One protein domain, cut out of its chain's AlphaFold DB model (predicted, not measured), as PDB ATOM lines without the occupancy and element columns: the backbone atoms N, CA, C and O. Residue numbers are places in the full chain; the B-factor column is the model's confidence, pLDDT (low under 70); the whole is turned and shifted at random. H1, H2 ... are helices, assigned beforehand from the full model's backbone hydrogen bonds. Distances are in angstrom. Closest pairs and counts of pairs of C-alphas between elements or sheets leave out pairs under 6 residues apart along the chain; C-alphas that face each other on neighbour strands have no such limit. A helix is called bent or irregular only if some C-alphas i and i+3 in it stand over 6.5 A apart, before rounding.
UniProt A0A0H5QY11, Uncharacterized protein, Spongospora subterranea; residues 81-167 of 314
ATOM      1  N   LEU A  81       9.044  69.557 -27.590       96.50
ATOM      2  CA  LEU A  81       7.733  68.903 -27.619       96.50
ATOM      3  C   LEU A  81       7.808  67.387 -27.858       96.50
ATOM      4  O   LEU A  81       6.770  66.730 -27.844       96.50
ATOM      5  N   TRP A  82       8.990  66.818 -28.108       94.94
ATOM      6  CA  TRP A  82       9.131  65.405 -28.473       94.94
ATOM      7  C   TRP A  82       8.655  64.465 -27.371       94.94
ATOM      8  O   TRP A  82       7.856  63.578 -27.660       94.94
ATOM      9  N   ASP A  83       9.052  64.707 -26.122       95.06
ATOM     10  CA  ASP A  83       8.640  63.876 -24.983       95.06
ATOM     11  C   ASP A  83       7.122  63.923 -24.772       95.06
ATOM     12  O   ASP A  83       6.482  62.908 -24.504       95.06
ATOM     13  N   PHE A  84       6.524  65.102 -24.962       96.06
ATOM     14  CA  PHE A  84       5.079  65.280 -24.887       96.06
ATOM     15  C   PHE A  84       4.349  64.489 -25.981       96.06
ATOM     16  O   PHE A  84       3.373  63.796 -25.697       96.06
ATOM     17  N   VAL A  85       4.825  64.562 -27.228       94.44
ATOM     18  CA  VAL A  85       4.228  63.821 -28.351       94.44
ATOM     19  C   VAL A  85       4.413  62.314 -28.180       94.44
ATOM     20  O   VAL A  85       3.462  61.569 -28.412       94.44
ATOM     21  N   ALA A  86       5.581  61.867 -27.715       92.38
ATOM     22  CA  ALA A  86       5.845  60.461 -27.424       92.38
ATOM     23  C   ALA A  86       4.901  59.925 -26.334       92.38
ATOM     24  O   ALA A  86       4.292  58.872 -26.511       92.38
ATOM     25  N   ALA A  87       4.693  60.684 -25.252       93.75
ATOM     26  CA  ALA A  87       3.743  60.320 -24.203       93.75
ATOM     27  C   ALA A  87       2.301  60.212 -24.736       93.75
ATOM     28  O   ALA A  87       1.600  59.253 -24.418       93.75
ATOM     29  N   GLN A  88       1.869  61.146 -25.593       93.69
ATOM     30  CA  GLN A  88       0.546  61.066 -26.225       93.69
ATOM     31  C   GLN A  88       0.403  59.868 -27.167       93.69
ATOM     32  O   GLN A  88      -0.651  59.233 -27.195       93.69
ATOM     33  N   GLN A  89       1.431  59.566 -27.963       89.88
ATOM     34  CA  GLN A  89       1.433  58.399 -28.847       89.88
ATOM     35  C   GLN A  89       1.345  57.108 -28.036       89.88
ATOM     36  O   GLN A  89       0.514  56.259 -28.348       89.88
ATOM     37  N   ARG A  90       2.130  56.991 -26.961       91.44
ATOM     38  CA  ARG A  90       2.080  55.835 -26.065       91.44
ATOM     39  C   ARG A  90       0.689  55.634 -25.474       91.44
ATOM     40  O   ARG A  90       0.150  54.543 -25.597       91.44
ATOM     41  N   GLN A  91       0.075  56.693 -24.945       92.31
ATOM     42  CA  GLN A  91      -1.279  56.614 -24.397       92.31
ATOM     43  C   GLN A  91      -2.297  56.138 -25.446       92.31
ATOM     44  O   GLN A  91      -3.047  55.203 -25.200       92.31
ATOM     45  N   ARG A  92      -2.282  56.714 -26.657       86.69
ATOM     46  CA  ARG A  92      -3.187  56.284 -27.741       86.69
ATOM     47  C   ARG A  92      -2.963  54.831 -28.152       86.69
ATOM     48  O   ARG A  92      -3.906  54.151 -28.543       86.69
ATOM     49  N   TYR A  93      -1.714  54.379 -28.136       85.06
ATOM     50  CA  TYR A  93      -1.373  52.996 -28.440       85.06
ATOM     51  C   TYR A  93      -1.897  52.044 -27.357       85.06
ATOM     52  O   TYR A  93      -2.498  51.026 -27.686       85.06
ATOM     53  N   GLU A  94      -1.752  52.403 -26.081       86.19
ATOM     54  CA  GLU A  94      -2.314  51.656 -24.949       86.19
ATOM     55  C   GLU A  94      -3.849  51.585 -25.016       86.19
ATOM     56  O   GLU A  94      -4.404  50.493 -24.892       86.19
ATOM     57  N   ASP A  95      -4.522  52.699 -25.329       85.06
ATOM     58  CA  ASP A  95      -5.978  52.739 -25.530       85.06
ATOM     59  C   ASP A  95      -6.417  51.756 -26.640       85.06
ATOM     60  O   ASP A  95      -7.420  51.050 -26.518       85.06
ATOM     61  N   LEU A  96      -5.652  51.664 -27.738       79.50
ATOM     62  CA  LEU A  96      -5.925  50.716 -28.826       79.50
ATOM     63  C   LEU A  96      -5.717  49.261 -28.397       79.50
ATOM     64  O   LEU A  96      -6.503  48.391 -28.784       79.50
ATOM     65  N   LEU A  97      -4.676  48.987 -27.608       79.44
ATOM     66  CA  LEU A  97      -4.423  47.652 -27.072       79.44
ATOM     67  C   LEU A  97      -5.533  47.209 -26.116       79.44
ATOM     68  O   LEU A  97      -5.918  46.043 -26.170       79.44
ATOM     69  N   GLU A  98      -6.086  48.112 -25.306       81.75
ATOM     70  CA  GLU A  98      -7.206  47.809 -24.407       81.75
ATOM     71  C   GLU A  98      -8.459  47.368 -25.180       81.75
ATOM     72  O   GLU A  98      -9.125  46.403 -24.804       81.75
ATOM     73  N   VAL A  99      -8.759  48.030 -26.302       75.81
ATOM     74  CA  VAL A  99      -9.940  47.725 -27.131       75.81
ATOM     75  C   VAL A  99      -9.706  46.514 -28.047       75.81
ATOM     76  O   VAL A  99     -10.657  45.871 -28.504       75.81
ATOM     77  N   SER A 100      -8.447  46.153 -28.298       70.50
ATOM     78  CA  SER A 100      -8.073  45.095 -29.239       70.50
ATOM     79  C   SER A 100      -8.730  43.722 -29.012       70.50
ATOM     80  O   SER A 100      -9.174  43.135 -30.004       70.50
ATOM     81  N   PRO A 101      -8.913  43.205 -27.775       70.50
ATOM     82  CA  PRO A 101      -9.515  41.891 -27.563       70.50
ATOM     83  C   PRO A 101     -11.004  41.865 -27.925       70.50
ATOM     84  O   PRO A 101     -11.523  40.817 -28.297       70.50
ATOM     85  N   ALA A 102     -11.688  43.011 -27.842       69.00
ATOM     86  CA  ALA A 102     -13.092  43.141 -28.229       69.00
ATOM     87  C   ALA A 102     -13.281  43.192 -29.755       69.00
ATOM     88  O   ALA A 102     -14.357  42.859 -30.253       69.00
ATOM     89  N   LEU A 103     -12.247  43.606 -30.493       64.38
ATOM     90  CA  LEU A 103     -12.253  43.720 -31.956       64.38
ATOM     91  C   LEU A 103     -11.590  42.526 -32.659       64.38
ATOM     92  O   LEU A 103     -11.723  42.375 -33.876       64.38
ATOM     93  N   ALA A 104     -10.869  41.680 -31.923       61.44
ATOM     94  CA  ALA A 104     -10.242  40.491 -32.473       61.44
ATOM     95  C   ALA A 104     -11.309  39.446 -32.868       61.44
ATOM     96  O   ALA A 104     -12.179  39.115 -32.061       61.44
ATOM     97  N   PRO A 105     -11.256  38.878 -34.087       58.19
ATOM     98  CA  PRO A 105     -12.146  37.796 -34.476       58.19
ATOM     99  C   PRO A 105     -11.909  36.584 -33.573       58.19
ATOM    100  O   PRO A 105     -10.766  36.207 -33.295       58.19
ATOM    101  N   SER A 106     -13.002  35.968 -33.123       53.66
ATOM    102  CA  SER A 106     -12.991  34.804 -32.237       53.66
ATOM    103  C   SER A 106     -12.058  33.712 -32.777       53.66
ATOM    104  O   SER A 106     -12.335  33.119 -33.817       53.66
ATOM    105  N   GLY A 107     -10.955  33.442 -32.068       56.19
ATOM    106  CA  GLY A 107      -9.961  32.426 -32.443       56.19
ATOM    107  C   GLY A 107      -8.647  32.954 -33.036       56.19
ATOM    108  O   GLY A 107      -7.793  32.145 -33.396       56.19
ATOM    109  N   SER A 108      -8.449  34.274 -33.121       55.41
ATOM    110  CA  SER A 108      -7.154  34.853 -33.502       55.41
ATOM    111  C   SER A 108      -6.104  34.630 -32.406       55.41
ATOM    112  O   SER A 108      -6.277  35.049 -31.261       55.41
ATOM    113  N   THR A 109      -5.006  33.963 -32.755       50.69
ATOM    114  CA  THR A 109      -3.808  33.865 -31.914       50.69
ATOM    115  C   THR A 109      -2.933  35.072 -32.226       50.69
ATOM    116  O   THR A 109      -2.207  35.091 -33.213       50.69
ATOM    117  N   VAL A 110      -3.061  36.130 -31.431       53.72
ATOM    118  CA  VAL A 110      -2.241  37.340 -31.582       53.72
ATOM    119  C   VAL A 110      -0.815  37.029 -31.109       53.72
ATOM    120  O   VAL A 110      -0.638  36.555 -29.987       53.72
ATOM    121  N   ILE A 111       0.188  37.268 -31.962       57.44
ATOM    122  CA  ILE A 111       1.594  36.884 -31.728       57.44
ATOM    123  C   ILE A 111       2.417  38.050 -31.130       57.44
ATOM    124  O   ILE A 111       3.372  37.795 -30.399       57.44
ATOM    125  N   SER A 112       2.010  39.317 -31.315       65.81
ATOM    126  CA  SER A 112       2.617  40.489 -30.650       65.81
ATOM    127  C   SER A 112       1.655  41.693 -30.490       65.81
ATOM    128  O   SER A 112       0.686  41.807 -31.249       65.81
ATOM    129  N   PRO A 113       1.897  42.620 -29.533       57.62
ATOM    130  CA  PRO A 113       1.070  43.821 -29.331       57.62
ATOM    131  C   PRO A 113       0.981  44.734 -30.565       57.62
ATOM    132  O   PRO A 113      -0.105  45.202 -30.905       57.62
ATOM    133  N   VAL A 114       2.087  44.920 -31.296       57.69
ATOM    134  CA  VAL A 114       2.116  45.745 -32.518       57.69
ATOM    135  C   VAL A 114       1.259  45.122 -33.619       57.69
ATOM    136  O   VAL A 114       0.468  45.816 -34.254       57.69
ATOM    137  N   GLU A 115       1.342  43.804 -33.817       62.16
ATOM    138  CA  GLU A 115       0.469  43.092 -34.759       62.16
ATOM    139  C   GLU A 115      -1.007  43.182 -34.350       62.16
ATOM    140  O   GLU A 115      -1.879  43.256 -35.215       62.16
ATOM    141  N   CYS A 116      -1.289  43.239 -33.046       59.62
ATOM    142  CA  CYS A 116      -2.634  43.436 -32.515       59.62
ATOM    143  C   CYS A 116      -3.191  44.822 -32.859       59.62
ATOM    144  O   CYS A 116      -4.284  44.931 -33.416       59.62
ATOM    145  N   ALA A 117      -2.423  45.879 -32.595       58.00
ATOM    146  CA  ALA A 117      -2.811  47.249 -32.917       58.00
ATOM    147  C   ALA A 117      -2.973  47.451 -34.432       58.00
ATOM    148  O   ALA A 117      -3.897  48.125 -34.890       58.00
ATOM    149  N   ILE A 118      -2.118  46.804 -35.228       63.81
ATOM    150  CA  ILE A 118      -2.224  46.779 -36.687       63.81
ATOM    151  C   ILE A 118      -3.495  46.056 -37.116       63.81
ATOM    152  O   ILE A 118      -4.231  46.578 -37.946       63.81
ATOM    153  N   HIS A 119      -3.803  44.900 -36.529       62.03
ATOM    154  CA  HIS A 119      -5.043  44.181 -36.802       62.03
ATOM    155  C   HIS A 119      -6.276  45.034 -36.471       62.03
ATOM    156  O   HIS A 119      -7.202  45.089 -37.274       62.03
ATOM    157  N   VAL A 120      -6.286  45.746 -35.340       57.69
ATOM    158  CA  VAL A 120      -7.358  46.694 -34.987       57.69
ATOM    159  C   VAL A 120      -7.484  47.801 -36.031       57.69
ATOM    160  O   VAL A 120      -8.584  48.053 -36.520       57.69
ATOM    161  N   HIS A 121      -6.368  48.418 -36.425       58.88
ATOM    162  CA  HIS A 121      -6.361  49.442 -37.466       58.88
ATOM    163  C   HIS A 121      -6.897  48.903 -38.799       58.88
ATOM    164  O   HIS A 121      -7.750  49.530 -39.421       58.88
ATOM    165  N   HIS A 122      -6.482  47.698 -39.199       61.56
ATOM    166  CA  HIS A 122      -7.005  47.057 -40.399       61.56
ATOM    167  C   HIS A 122      -8.473  46.718 -40.282       61.56
ATOM    168  O   HIS A 122      -9.163  46.924 -41.257       61.56
ATOM    169  N   VAL A 123      -8.983  46.222 -39.155       56.34
ATOM    170  CA  VAL A 123     -10.421  45.936 -38.998       56.34
ATOM    171  C   VAL A 123     -11.253  47.211 -39.155       56.34
ATOM    172  O   VAL A 123     -12.296  47.173 -39.809       56.34
ATOM    173  N   VAL A 124     -10.773  48.339 -38.622       51.91
ATOM    174  CA  VAL A 124     -11.408  49.654 -38.803       51.91
ATOM    175  C   VAL A 124     -11.351  50.100 -40.272       51.91
ATOM    176  O   VAL A 124     -12.365  50.545 -40.809       51.91
ATOM    177  N   ASP A 125     -10.220  49.901 -40.952       50.97
ATOM    178  CA  ASP A 125     -10.058  50.208 -42.382       50.97
ATOM    179  C   ASP A 125     -10.799  49.215 -43.311       50.97
ATOM    180  O   ASP A 125     -11.252  49.589 -44.391       50.97
ATOM    181  N   CYS A 126     -10.970  47.953 -42.898       45.66
ATOM    182  CA  CYS A 126     -11.517  46.824 -43.672       45.66
ATOM    183  C   CYS A 126     -13.022  46.925 -43.924       45.66
ATOM    184  O   CYS A 126     -13.566  46.139 -44.703       45.66
ATOM    185  N   VAL A 127     -13.706  47.897 -43.316       45.06
ATOM    186  CA  VAL A 127     -15.059  48.289 -43.742       45.06
ATOM    187  C   VAL A 127     -15.033  48.828 -45.187       45.06
ATOM    188  O   VAL A 127     -16.054  48.821 -45.874       45.06
ATOM    189  N   VAL A 128     -13.856  49.204 -45.702       46.25
ATOM    190  CA  VAL A 128     -13.605  49.541 -47.105       46.25
ATOM    191  C   VAL A 128     -12.847  48.381 -47.768       46.25
ATOM    192  O   VAL A 128     -11.806  47.949 -47.288       46.25
ATOM    193  N   ALA A 129     -13.394  47.839 -48.861       46.59
ATOM    194  CA  ALA A 129     -12.921  46.638 -49.559       46.59
ATOM    195  C   ALA A 129     -11.381  46.549 -49.701       46.59
ATOM    196  O   ALA A 129     -10.775  47.296 -50.468       46.59
ATOM    197  N   VAL A 130     -10.747  45.615 -48.982       53.22
ATOM    198  CA  VAL A 130      -9.280  45.499 -48.955       53.22
ATOM    199  C   VAL A 130      -8.748  44.708 -50.147       53.22
ATOM    200  O   VAL A 130      -9.040  43.523 -50.326       53.22
ATOM    201  N   ASP A 131      -7.898  45.364 -50.934       58.59
ATOM    202  CA  ASP A 131      -7.054  44.752 -51.958       58.59
ATOM    203  C   ASP A 131      -5.988  43.844 -51.310       58.59
ATOM    204  O   ASP A 131      -5.211  44.268 -50.450       58.59
ATOM    205  N   ARG A 132      -5.899  42.584 -51.759       56.00
ATOM    206  CA  ARG A 132      -4.884  41.615 -51.304       56.00
ATOM    207  C   ARG A 132      -3.446  42.121 -51.489       56.00
ATOM    208  O   ARG A 132      -2.569  41.698 -50.740       56.00
ATOM    209  N   ARG A 133      -3.181  43.013 -52.449       58.31
ATOM    210  CA  ARG A 133      -1.846  43.601 -52.665       58.31
ATOM    211  C   ARG A 133      -1.464  44.590 -51.566       58.31
ATOM    212  O   ARG A 133      -0.313  44.595 -51.131       58.31
ATOM    213  N   ALA A 134      -2.431  45.356 -51.060       62.75
ATOM    214  CA  ALA A 134      -2.222  46.258 -49.931       62.75
ATOM    215  C   ALA A 134      -1.824  45.483 -48.665       62.75
ATOM    216  O   ALA A 134      -0.982  45.949 -47.905       62.75
ATOM    217  N   ILE A 135      -2.359  44.271 -48.475       65.69
ATOM    218  CA  ILE A 135      -2.009  43.400 -47.342       65.69
ATOM    219  C   ILE A 135      -0.529  42.995 -47.393       65.69
ATOM    220  O   ILE A 135       0.169  43.115 -46.389       65.69
ATOM    221  N   VAL A 136      -0.034  42.556 -48.557       65.69
ATOM    222  CA  VAL A 136       1.367  42.117 -48.722       65.69
ATOM    223  C   VAL A 136       2.341  43.267 -48.470       65.69
ATOM    224  O   VAL A 136       3.300  43.103 -47.721       65.69
ATOM    225  N   PHE A 137       2.067  44.442 -49.037       70.00
ATOM    226  CA  PHE A 137       2.909  45.621 -48.847       70.00
ATOM    227  C   PHE A 137       2.920  46.108 -47.402       70.00
ATOM    228  O   PHE A 137       3.976  46.372 -46.832       70.00
ATOM    229  N   LYS A 138       1.747  46.160 -46.770       74.19
ATOM    230  CA  LYS A 138       1.632  46.515 -45.360       74.19
ATOM    231  C   LYS A 138       2.382  45.507 -44.471       74.19
ATOM    232  O   LYS A 138       3.112  45.922 -43.580       74.19
ATOM    233  N   ALA A 139       2.294  44.204 -44.738       74.25
ATOM    234  CA  ALA A 139       3.086  43.204 -44.013       74.25
ATOM    235  C   ALA A 139       4.603  43.401 -44.208       74.25
ATOM    236  O   ALA A 139       5.366  43.295 -43.248       74.25
ATOM    237  N   ALA A 140       5.038  43.752 -45.424       78.19
ATOM    238  CA  ALA A 140       6.437  44.056 -45.711       78.19
ATOM    239  C   ALA A 140       6.935  45.299 -44.951       78.19
ATOM    240  O   ALA A 140       8.027  45.253 -44.390       78.19
ATOM    241  N   ILE A 141       6.131  46.369 -44.856       82.38
ATOM    242  CA  ILE A 141       6.457  47.557 -44.042       82.38
ATOM    243  C   ILE A 141       6.659  47.169 -42.580       82.38
ATOM    244  O   ILE A 141       7.634  47.593 -41.966       82.38
ATOM    245  N   LEU A 142       5.752  46.375 -42.009       82.44
ATOM    246  CA  LEU A 142       5.867  45.973 -40.610       82.44
ATOM    247  C   LEU A 142       7.141  45.156 -40.371       82.44
ATOM    248  O   LEU A 142       7.921  45.476 -39.477       82.44
ATOM    249  N   SER A 143       7.377  44.137 -41.200       82.44
ATOM    250  CA  SER A 143       8.582  43.308 -41.102       82.44
ATOM    251  C   SER A 143       9.857  44.141 -41.253       82.44
ATOM    252  O   SER A 143      10.813  43.934 -40.506       82.44
ATOM    253  N   MET A 144       9.853  45.110 -42.171       87.94
ATOM    254  CA  MET A 144      10.935  46.071 -42.340       87.94
ATOM    255  C   MET A 144      11.158  46.877 -41.056       87.94
ATOM    256  O   MET A 144      12.269  46.876 -40.535       87.94
ATOM    257  N   LEU A 145      10.129  47.533 -40.517       88.88
ATOM    258  CA  LEU A 145      10.264  48.377 -39.328       88.88
ATOM    259  C   LEU A 145      10.771  47.592 -38.116       88.88
ATOM    260  O   LEU A 145      11.699  48.049 -37.458       88.88
ATOM    261  N   LEU A 146      10.242  46.390 -37.877       86.19
ATOM    262  CA  LEU A 146      10.707  45.517 -36.793       86.19
ATOM    263  C   LEU A 146      12.178  45.105 -36.963       86.19
ATOM    264  O   LEU A 146      12.880  44.912 -35.973       86.19
ATOM    265  N   SER A 147      12.669  44.999 -38.203       86.56
ATOM    266  CA  SER A 147      14.085  44.707 -38.470       86.56
ATOM    267  C   SER A 147      15.011  45.906 -38.235       86.56
ATOM    268  O   SER A 147      16.159  45.720 -37.838       86.56
ATOM    269  N   ILE A 148      14.524  47.130 -38.472       87.62
ATOM    270  CA  ILE A 148      15.301  48.369 -38.301       87.62
ATOM    271  C   ILE A 148      15.296  48.812 -36.833       87.62
ATOM    272  O   ILE A 148      16.298  49.329 -36.337       87.62
ATOM    273  N   PHE A 149      14.176  48.598 -36.145       89.00
ATOM    274  CA  PHE A 149      13.884  49.126 -34.817       89.00
ATOM    275  C   PHE A 149      13.508  48.015 -33.819       89.00
ATOM    276  O   PHE A 149      12.445  48.082 -33.204       89.00
ATOM    277  N   PRO A 150      14.358  46.988 -33.616       80.81
ATOM    278  CA  PRO A 150      14.014  45.845 -32.765       80.81
ATOM    279  C   PRO A 150      13.889  46.197 -31.273       80.81
ATOM    280  O   PRO A 150      13.341  45.410 -30.510       80.81
ATOM    281  N   ASN A 151      14.426  47.351 -30.859       78.25
ATOM    282  CA  ASN A 151      14.471  47.804 -29.466       78.25
ATOM    283  C   ASN A 151      13.669  49.093 -29.227       78.25
ATOM    284  O   ASN A 151      13.725  49.638 -28.126       78.25
ATOM    285  N   GLU A 152      13.001  49.624 -30.252       82.88
ATOM    286  CA  GLU A 152      12.195  50.833 -30.091       82.88
ATOM    287  C   GLU A 152      10.874  50.520 -29.402       82.88
ATOM    288  O   GLU A 152      10.385  49.391 -29.429       82.88
ATOM    289  N   GLU A 153      10.269  51.546 -28.810       79.44
ATOM    290  CA  GLU A 153       8.935  51.405 -28.240       79.44
ATOM    291  C   GLU A 153       7.925  50.993 -29.313       79.44
ATOM    292  O   GLU A 153       7.806  51.638 -30.360       79.44
ATOM    293  N   ASP A 154       7.134  49.967 -29.002       79.50
ATOM    294  CA  ASP A 154       6.063  49.448 -29.853       79.50
ATOM    295  C   ASP A 154       5.155  50.556 -30.412       79.50
ATOM    296  O   ASP A 154       4.773  50.522 -31.581       79.50
ATOM    297  N   ALA A 155       4.853  51.577 -29.599       83.31
ATOM    298  CA  ALA A 155       4.053  52.726 -30.010       83.31
ATOM    299  C   ALA A 155       4.710  53.506 -31.166       83.31
ATOM    300  O   ALA A 155       4.045  53.822 -32.152       83.31
ATOM    301  N   SER A 156       6.016  53.776 -31.089       87.56
ATOM    302  CA  SER A 156       6.763  54.468 -32.148       87.56
ATOM    303  C   SER A 156       6.744  53.664 -33.445       87.56
ATOM    304  O   SER A 156       6.423  54.206 -34.505       87.56
ATOM    305  N   VAL A 157       7.022  52.359 -33.361       87.56
ATOM    306  CA  VAL A 157       7.000  51.442 -34.513       87.56
ATOM    307  C   VAL A 157       5.602  51.374 -35.131       87.56
ATOM    308  O   VAL A 157       5.460  51.433 -36.353       87.56
ATOM    309  N   PHE A 158       4.558  51.323 -34.303       85.69
ATOM    310  CA  PHE A 158       3.168  51.341 -34.747       85.69
ATOM    311  C   PHE A 158       2.810  52.632 -35.499       85.69
ATOM    312  O   PHE A 158       2.249  52.573 -36.593       85.69
ATOM    313  N   PHE A 159       3.164  53.810 -34.978       86.12
ATOM    314  CA  PHE A 159       2.874  55.066 -35.677       86.12
ATOM    315  C   PHE A 159       3.719  55.249 -36.943       86.12
ATOM    316  O   PHE A 159       3.201  55.770 -37.932       86.12
ATOM    317  N   MET A 160       4.971  54.771 -36.971       87.50
ATOM    318  CA  MET A 160       5.758  54.683 -38.211       87.50
ATOM    319  C   MET A 160       5.058  53.801 -39.240       87.50
ATOM    320  O   MET A 160       4.926  54.186 -40.402       87.50
ATOM    321  N   TYR A 161       4.552  52.645 -38.812       85.88
ATOM    322  CA  TYR A 161       3.783  51.753 -39.665       85.88
ATOM    323  C   TYR A 161       2.545  52.449 -40.242       85.88
ATOM    324  O   TYR A 161       2.320  52.381 -41.451       85.88
ATOM    325  N   LEU A 162       1.766  53.155 -39.416       79.81
ATOM    326  CA  LEU A 162       0.596  53.910 -39.874       79.81
ATOM    327  C   LEU A 162       0.977  55.006 -40.872       79.81
ATOM    328  O   LEU A 162       0.343  55.128 -41.917       79.81
ATOM    329  N   ALA A 163       2.031  55.771 -40.583       81.88
ATOM    330  CA  ALA A 163       2.504  56.825 -41.473       81.88
ATOM    331  C   ALA A 163       2.908  56.259 -42.840       81.88
ATOM    332  O   ALA A 163       2.500  56.788 -43.867       81.88
ATOM    333  N   LEU A 164       3.650  55.153 -42.874       79.44
ATOM    334  CA  LEU A 164       4.114  54.539 -44.121       79.44
ATOM    335  C   LEU A 164       2.999  53.820 -44.886       79.44
ATOM    336  O   LEU A 164       2.963  53.864 -46.115       79.44
ATOM    337  N   SER A 165       2.081  53.162 -44.176       72.88
ATOM    338  CA  SER A 165       0.977  52.414 -44.785       72.88
ATOM    339  C   SER A 165      -0.185  53.301 -45.242       72.88
ATOM    340  O   SER A 165      -0.853  52.956 -46.217       72.88
ATOM    341  N   GLY A 166      -0.412  54.431 -44.562       61.06
ATOM    342  CA  GLY A 166      -1.441  55.424 -44.878       61.06
ATOM    343  C   GLY A 166      -0.986  56.505 -45.860       61.06
ATOM    344  O   GLY A 166      -1.819  57.204 -46.441       61.06
ATOM    345  N   ASN A 167       0.320  56.644 -46.112       56.81
ATOM    346  CA  ASN A 167       0.828  57.543 -47.144       56.81
ATOM    347  C   ASN A 167       0.603  56.928 -48.538       56.81
ATOM    348  O   ASN A 167       1.513  56.427 -49.198       56.81
TER     349      ASN A 167
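AT A GLANCE: This is residues 81 to 167 of the 314 residues of an uncharacterized protein of Spongospora subterranea (UniProt A0A0H5QY11). The long helix H1 lies across two shorter helices, H2 and H4, which sit side by side, and H3 packs on H4 on the side away from H1. H4 is in the middle and touches the other three. The printed part has 87 residues with four named helices, in the order H1, H2, H3, H4, and no named strand; its class is all helix. It is compact, with a radius of gyration of the C-alphas of 13.1 A and spans of 37 by 26 by 23 A.

HOW THE PARTS SIT: Begin with H1, residues 81 to 103, which is irregular: C-alphas 98 and 101 are 7.1 A apart, and its line is a rough one. With residues 86 to 93 alone it touches the hub H4, residues 154 to 166, about perpendicular at 83 degrees; the closest C-alphas, of Arg 90 and Ala 155, are 5.4 A apart. With residues 93 to 103 alone it touches H2, residues 113 to 125, about perpendicular at 74 degrees; look at Ser 100 and Val 120, the closest C-alphas, 6.0 A apart. H2 and H4 touch, closest at the C-alphas of Val 114 and Asp 154, 6.0 A apart, and run the same way at a shallow tilt of 32 degrees. H3, residues 132 to 148, makes a helical hairpin with H4, opposite ways at a tilt of 38 degrees, only just steep; their closest C-alphas, of Lys 138 and Ser 165, are 6.0 A apart. H2 and H3 are near each other, and H1 and H3 are apart. Every O i to N i+4 pair is within hydrogen-bond range in H2, H3 and H4, and 17 of 19 are in H1.

IN THESE COORDINATES: Find C-alpha 81 at (7.733, 68.903, -27.619); from there H1 runs 32.4 A to C-alpha 103. H2 spans 18.3 A, H3 24.9 A and H4 17.8 A, ending at C-alpha 166, (-1.441, 55.424, -44.878).

THE WHOLE: The two C-alphas farthest apart, of Leu 81 and Gly 107, are 40.8 A apart. The printed part has no cut; the link from H3 to H4 is tight, and the other two are short. The model's mean pLDDT over the printed part is 72.9, and it is under 70 at residues 102 to 136 and 166 to 167.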